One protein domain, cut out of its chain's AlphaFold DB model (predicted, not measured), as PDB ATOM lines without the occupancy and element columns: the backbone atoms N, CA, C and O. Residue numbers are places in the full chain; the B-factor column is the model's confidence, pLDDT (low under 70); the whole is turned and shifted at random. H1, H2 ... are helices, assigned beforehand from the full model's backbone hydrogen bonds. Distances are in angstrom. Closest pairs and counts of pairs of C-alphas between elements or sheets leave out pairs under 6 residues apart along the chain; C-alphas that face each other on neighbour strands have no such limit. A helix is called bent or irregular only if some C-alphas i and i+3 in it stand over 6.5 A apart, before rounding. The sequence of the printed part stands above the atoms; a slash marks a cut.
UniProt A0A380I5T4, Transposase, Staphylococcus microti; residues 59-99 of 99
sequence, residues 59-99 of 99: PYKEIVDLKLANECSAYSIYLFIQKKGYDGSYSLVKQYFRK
ATOM      1  N   PRO A  59      44.006 -52.437 -18.629       93.56
ATOM      2  CA  PRO A  59      43.523 -53.722 -18.112       93.56
ATOM      3  C   PRO A  59      42.446 -53.606 -17.024       93.56
ATOM      4  O   PRO A  59      41.742 -54.570 -16.747       93.56
ATOM      5  N   TYR A  60      42.333 -52.445 -16.375       93.31
ATOM      6  CA  TYR A  60      41.422 -52.210 -15.256       93.31
ATOM      7  C   TYR A  60      40.236 -51.313 -15.631       93.31
ATOM      8  O   TYR A  60      39.403 -51.052 -14.766       93.31
ATOM      9  N   LYS A  61      40.131 -50.850 -16.886       91.81
ATOM     10  CA  LYS A  61      39.082 -49.912 -17.326       91.81
ATOM     11  C   LYS A  61      37.676 -50.422 -17.048       91.81
ATOM     12  O   LYS A  61      36.914 -49.714 -16.412       91.81
ATOM     13  N   GLU A  62      37.379 -51.668 -17.403       93.19
ATOM     14  CA  GLU A  62      36.055 -52.259 -17.164       93.19
ATOM     15  C   GLU A  62      35.677 -52.233 -15.675       93.19
ATOM     16  O   GLU A  62      34.565 -51.873 -15.301       93.19
ATOM     17  N   ILE A  63      36.632 -52.554 -14.798       92.19
ATOM     18  CA  ILE A  63      36.433 -52.517 -13.345       92.19
ATOM     19  C   ILE A  63      36.200 -51.080 -12.870       92.19
ATOM     20  O   ILE A  63      35.349 -50.847 -12.010       92.19
ATOM     21  N   VAL A  64      36.976 -50.131 -13.392       91.50
ATOM     22  CA  VAL A  64      36.860 -48.710 -13.052       91.50
ATOM     23  C   VAL A  64      35.502 -48.168 -13.490       91.50
ATOM     24  O   VAL A  64      34.839 -47.537 -12.675       91.50
ATOM     25  N   ASP A  65      35.059 -48.471 -14.709       92.44
ATOM     26  CA  ASP A  65      33.786 -48.014 -15.272       92.44
ATOM     27  C   ASP A  65      32.593 -48.602 -14.501       92.44
ATOM     28  O   ASP A  65      31.674 -47.875 -14.124       92.44
ATOM     29  N   LEU A  66      32.644 -49.893 -14.147       92.88
ATOM     30  CA  LEU A  66      31.636 -50.520 -13.286       92.88
ATOM     31  C   LEU A  66      31.564 -49.852 -11.910       92.88
ATOM     32  O   LEU A  66      30.481 -49.659 -11.363       92.88
ATOM     33  N   LYS A  67      32.702 -49.508 -11.304       89.56
ATOM     34  CA  LYS A  67      32.713 -48.851  -9.988       89.56
ATOM     35  C   LYS A  67      32.322 -47.378 -10.064       89.56
ATOM     36  O   LYS A  67      31.700 -46.886  -9.128       89.56
ATOM     37  N   LEU A  68      32.632 -46.709 -11.169       89.25
ATOM     38  CA  LEU A  68      32.180 -45.353 -11.459       89.25
ATOM     39  C   LEU A  68      30.652 -45.301 -11.587       89.25
ATOM     40  O   LEU A  68      30.034 -44.412 -11.013       89.25
ATOM     41  N   ALA A  69      30.042 -46.292 -12.247       89.94
ATOM     42  CA  ALA A  69      28.585 -46.423 -12.333       89.94
ATOM     43  C   ALA A  69      27.913 -46.631 -10.962       89.94
ATOM     44  O   ALA A  69      26.756 -46.273 -10.785       89.94
ATOM     45  N   ASN A  70      28.646 -47.168  -9.981       90.12
ATOM     46  CA  ASN A  70      28.197 -47.306  -8.593       90.12
ATOM     47  C   ASN A  70      28.547 -46.083  -7.717       90.12
ATOM     48  O   ASN A  70      28.660 -46.223  -6.500       90.12
ATOM     49  N   GLU A  71      28.823 -44.920  -8.318       87.06
ATOM     50  CA  GLU A  71      29.136 -43.649  -7.634       87.06
ATOM     51  C   GLU A  71      30.315 -43.717  -6.639       87.06
ATOM     52  O   GLU A  71      30.422 -42.941  -5.688       87.06
ATOM     53  N   CYS A  72      31.255 -44.642  -6.849       88.88
ATOM     54  CA  CYS A  72      32.419 -44.766  -5.978       88.88
ATOM     55  C   CYS A  72      33.431 -43.631  -6.221       88.88
ATOM     56  O   CYS A  72      33.746 -43.270  -7.356       88.88
ATOM     57  N   SER A  73      34.034 -43.118  -5.143       92.56
ATOM     58  CA  SER A  73      35.097 -42.107  -5.235       92.56
ATOM     59  C   SER A  73      36.335 -42.649  -5.960       92.56
ATOM     60  O   SER A  73      36.750 -43.789  -5.732       92.56
ATOM     61  N   ALA A  74      37.003 -41.800  -6.747       91.62
ATOM     62  CA  ALA A  74      38.236 -42.142  -7.462       91.62
ATOM     63  C   ALA A  74      39.315 -42.750  -6.547       91.62
ATOM     64  O   ALA A  74      40.042 -43.658  -6.951       91.62
ATOM     65  N   TYR A  75      39.410 -42.279  -5.298       94.25
ATOM     66  CA  TYR A  75      40.383 -42.799  -4.334       94.25
ATOM     67  C   TYR A  75      40.059 -44.237  -3.905       94.25
ATOM     68  O   TYR A  75      40.947 -45.084  -3.827       94.25
ATOM     69  N   SER A  76      38.773 -44.536  -3.698       94.00
ATOM     70  CA  SER A  76      38.314 -45.880  -3.333       94.00
ATOM     71  C   SER A  76      38.574 -46.894  -4.452       94.00
ATOM     72  O   SER A  76      39.027 -48.010  -4.197       94.00
ATOM     73  N   ILE A  77      38.384 -46.475  -5.705       94.00
ATOM     74  CA  ILE A  77      38.645 -47.298  -6.886       94.00
ATOM     75  C   ILE A  77      40.142 -47.524  -7.064       94.00
ATOM     76  O   ILE A  77      40.549 -48.651  -7.329       94.00
ATOM     77  N   TYR A  78      40.964 -46.493  -6.854       95.62
ATOM     78  CA  TYR A  78      42.419 -46.624  -6.858       95.62
ATOM     79  C   TYR A  78      42.907 -47.664  -5.840       95.62
ATOM     80  O   TYR A  78      43.637 -48.581  -6.212       95.62
ATOM     81  N   LEU A  79      42.448 -47.590  -4.586       95.44
ATOM     82  CA  LEU A  79      42.790 -48.584  -3.563       95.44
ATOM     83  C   LEU A  79      42.321 -49.995  -3.947       95.44
ATOM     84  O   LEU A  79      43.010 -50.980  -3.681       95.44
ATOM     85  N   PHE A  80      41.157 -50.108  -4.589       94.69
ATOM     86  CA  PHE A  80      40.627 -51.388  -5.049       94.69
ATOM     87  C   PHE A  80      41.493 -52.019  -6.145       94.69
ATOM     88  O   PHE A  80      41.846 -53.195  -6.047       94.69
ATOM     89  N   ILE A  81      41.870 -51.254  -7.172       94.69
ATOM     90  CA  ILE A  81      42.726 -51.765  -8.251       94.69
ATOM     91  C   ILE A  81      44.163 -51.998  -7.768       94.69
ATOM     92  O   ILE A  81      44.800 -52.946  -8.216       94.69
ATOM     93  N   GLN A  82      44.653 -51.210  -6.804       95.62
ATOM     94  CA  GLN A  82      45.964 -51.415  -6.183       95.62
ATOM     95  C   GLN A  82      46.037 -52.781  -5.490       95.62
ATOM     96  O   GLN A  82      46.996 -53.521  -5.689       95.62
ATOM     97  N   LYS A  83      44.974 -53.183  -4.776       95.69
ATOM     98  CA  LYS A  83      44.857 -54.537  -4.203       95.69
ATOM     99  C   LYS A  83      44.824 -55.645  -5.265       95.69
ATOM    100  O   LYS A  83      45.208 -56.770  -4.970       95.69
ATOM    101  N   LYS A  84      44.397 -55.338  -6.494       93.25
ATOM    102  CA  LYS A  84      44.423 -56.248  -7.654       93.25
ATOM    103  C   LYS A  84      45.749 -56.218  -8.436       93.25
ATOM    104  O   LYS A  84      45.810 -56.761  -9.537       93.25
ATOM    105  N   GLY A  85      46.791 -55.577  -7.902       94.38
ATOM    106  CA  GLY A  85      48.123 -55.535  -8.514       94.38
ATOM    107  C   GLY A  85      48.373 -54.352  -9.453       94.38
ATOM    108  O   GLY A  85      49.301 -54.397 -10.255       94.38
ATOM    109  N   TYR A  86      47.564 -53.291  -9.384       95.25
ATOM    110  CA  TYR A  86      47.802 -52.083 -10.175       95.25
ATOM    111  C   TYR A  86      49.048 -51.317  -9.694       95.25
ATOM    112  O   TYR A  86      49.090 -50.821  -8.570       95.25
ATOM    113  N   ASP A  87      50.020 -51.158 -10.595       94.38
ATOM    114  CA  ASP A  87      51.305 -50.457 -10.395       94.38
ATOM    115  C   ASP A  87      51.290 -48.986 -10.896       94.38
ATOM    116  O   ASP A  87      52.310 -48.312 -11.053       94.38
ATOM    117  N   GLY A  88      50.123 -48.450 -11.253       92.75
ATOM    118  CA  GLY A  88      50.015 -47.044 -11.657       92.75
ATOM    119  C   GLY A  88      49.765 -46.096 -10.483       92.75
ATOM    120  O   GLY A  88      49.460 -46.499  -9.362       92.75
ATOM    121  N   SER A  89      49.849 -44.790 -10.746       94.31
ATOM    122  CA  SER A  89      49.594 -43.762  -9.733       94.31
ATOM    123  C   SER A  89      48.108 -43.407  -9.620       94.31
ATOM    124  O   SER A  89      47.340 -43.526 -10.583       94.31
ATOM    125  N   TYR A  90      47.714 -42.893  -8.450       94.94
ATOM    126  CA  TYR A  90      46.382 -42.324  -8.219       94.94
ATOM    127  C   TYR A  90      46.057 -41.191  -9.203       94.94
ATOM    128  O   TYR A  90      44.937 -41.102  -9.702       94.94
ATOM    129  N   SER A  91      47.043 -40.353  -9.540       94.44
ATOM    130  CA  SER A  91      46.870 -39.241 -10.481       94.44
ATOM    131  C   SER A  91      46.348 -39.698 -11.842       94.44
ATOM    132  O   SER A  91      45.533 -38.998 -12.439       94.44
ATOM    133  N   LEU A  92      46.763 -40.881 -12.311       93.06
ATOM    134  CA  LEU A  92      46.309 -41.441 -13.584       93.06
ATOM    135  C   LEU A  92      44.834 -41.868 -13.517       93.06
ATOM    136  O   LEU A  92      44.066 -41.560 -14.425       93.06
ATOM    137  N   VAL A  93      44.414 -42.486 -12.408       93.38
ATOM    138  CA  VAL A  93      42.999 -42.818 -12.147       93.38
ATOM    139  C   VAL A  93      42.163 -41.539 -12.048       93.38
ATOM    140  O   VAL A  93      41.128 -41.414 -12.690       93.38
ATOM    141  N   LYS A  94      42.641 -40.533 -11.312       93.12
ATOM    142  CA  LYS A  94      41.959 -39.238 -11.180       93.12
ATOM    143  C   LYS A  94      41.835 -38.501 -12.516       93.12
ATOM    144  O   LYS A  94      40.838 -37.828 -12.751       93.12
ATOM    145  N   GLN A  95      42.840 -38.597 -13.385       92.50
ATOM    146  CA  GLN A  95      42.780 -38.019 -14.726       92.50
ATOM    147  C   GLN A  95      41.730 -38.716 -15.592       92.50
ATOM    148  O   GLN A  95      41.039 -38.036 -16.343       92.50
ATOM    149  N   TYR A  96      41.590 -40.038 -15.465       90.69
ATOM    150  CA  TYR A  96      40.542 -40.794 -16.148       90.69
ATOM    151  C   TYR A  96      39.140 -40.320 -15.738       90.69
ATOM    152  O   TYR A  96      38.302 -40.117 -16.600       90.69
ATOM    153  N   PHE A  97      38.931 -40.018 -14.453       86.94
ATOM    154  CA  PHE A  97      37.667 -39.486 -13.915       86.94
ATOM    155  C   PHE A  97      37.296 -38.078 -14.392       86.94
ATOM    156  O   PHE A  97      36.140 -37.683 -14.315       86.94
ATOM    157  N   ARG A  98      38.285 -37.275 -14.794       85.38
ATOM    158  CA  ARG A  98      38.060 -35.899 -15.264       85.38
ATOM    159  C   ARG A  98      37.668 -35.831 -16.736       85.38
ATOM    160  O   ARG A  98      37.391 -34.736 -17.219       85.38
ATOM    161  N   LYS A  99      37.802 -36.945 -17.445       73.44
ATOM    162  CA  LYS A  99      37.654 -37.031 -18.887       73.44
ATOM    163  C   LYS A  99      36.239 -37.450 -19.240       73.44
ATOM    164  O   LYS A  99      35.754 -36.920 -20.259       73.44
TER     165      LYS A  99
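This is residues 59 to 99 of the 99 residues of the protein "Transposase" of Staphylococcus microti (UniProt A0A380I5T4). Three short helices form a small, rounded cluster: H1 and H2 make a tilted helical hairpin, and H3 packs over one side of it, crossing H2. The three helix centres make a triangle, with H3 touching H2 and near H1 without touching it. The printed part has 41 residues, with three named helices in the order H1, H2, H3 and no named strand, and its class is all helix. It is compact, with a radius of gyration of the C-alphas of 9.0 A, and the C-alphas span 22 by 17 by 17 A along their three main axes.

H1 holds residues 59 to 69 and is the longest helix, with 11 residues and 17.6 A from first to last C-alpha. It begins at C-alpha 59, at (43.523, -53.722, -18.112). H1 is irregular: C-alphas 59 and 62 are 7.7 A apart, where about 5 A is the distance in a regular helix. H2 holds residues 74 to 83, 14.4 A from first to last C-alpha, and begins at C-alpha 74, at (38.236, -42.142, -7.462). H3 holds residues 90 to 97, 10.8 A from first to last C-alpha, and ends at C-alpha 97, at (37.667, -39.486, -13.915).

H1 and H2 form a helical hairpin and touch, the closest C-alphas being those of Val 64 and Ile 77, 6.6 A apart. Their lines stand at a steep tilt of 40 degrees, and they run opposite ways. H2 and H3 touch, with 7 pairs of C-alphas within 8 A. Their closest C-alphas are those of Tyr 78 and Tyr 90, 6.0 A apart. They run opposite ways at a steep tilt of 55 degrees, with their centres 10.6 A apart. H1 and H3 are near each other, with 8 pairs of C-alphas within 10 A. In H2 and H3 every O i to N i+4 pair is within hydrogen-bond range, and in H1 6 of 7 pairs are.

The two C-alphas farthest apart are those of Lys 83 and Lys 99, 24.0 A. The first and last printed C-alphas, those of Pro 59 and Lys 99, are 17.7 A apart, and Lys 99 is the chain's last residue. The printed part has no cut. The link from H1 to H2, residues 70 to 73, is tight, and the link from H2 to H3, residues 84 to 89, is short; no link is long. The mean pLDDT of the printed part is 92.1, and no printed residue is under 70.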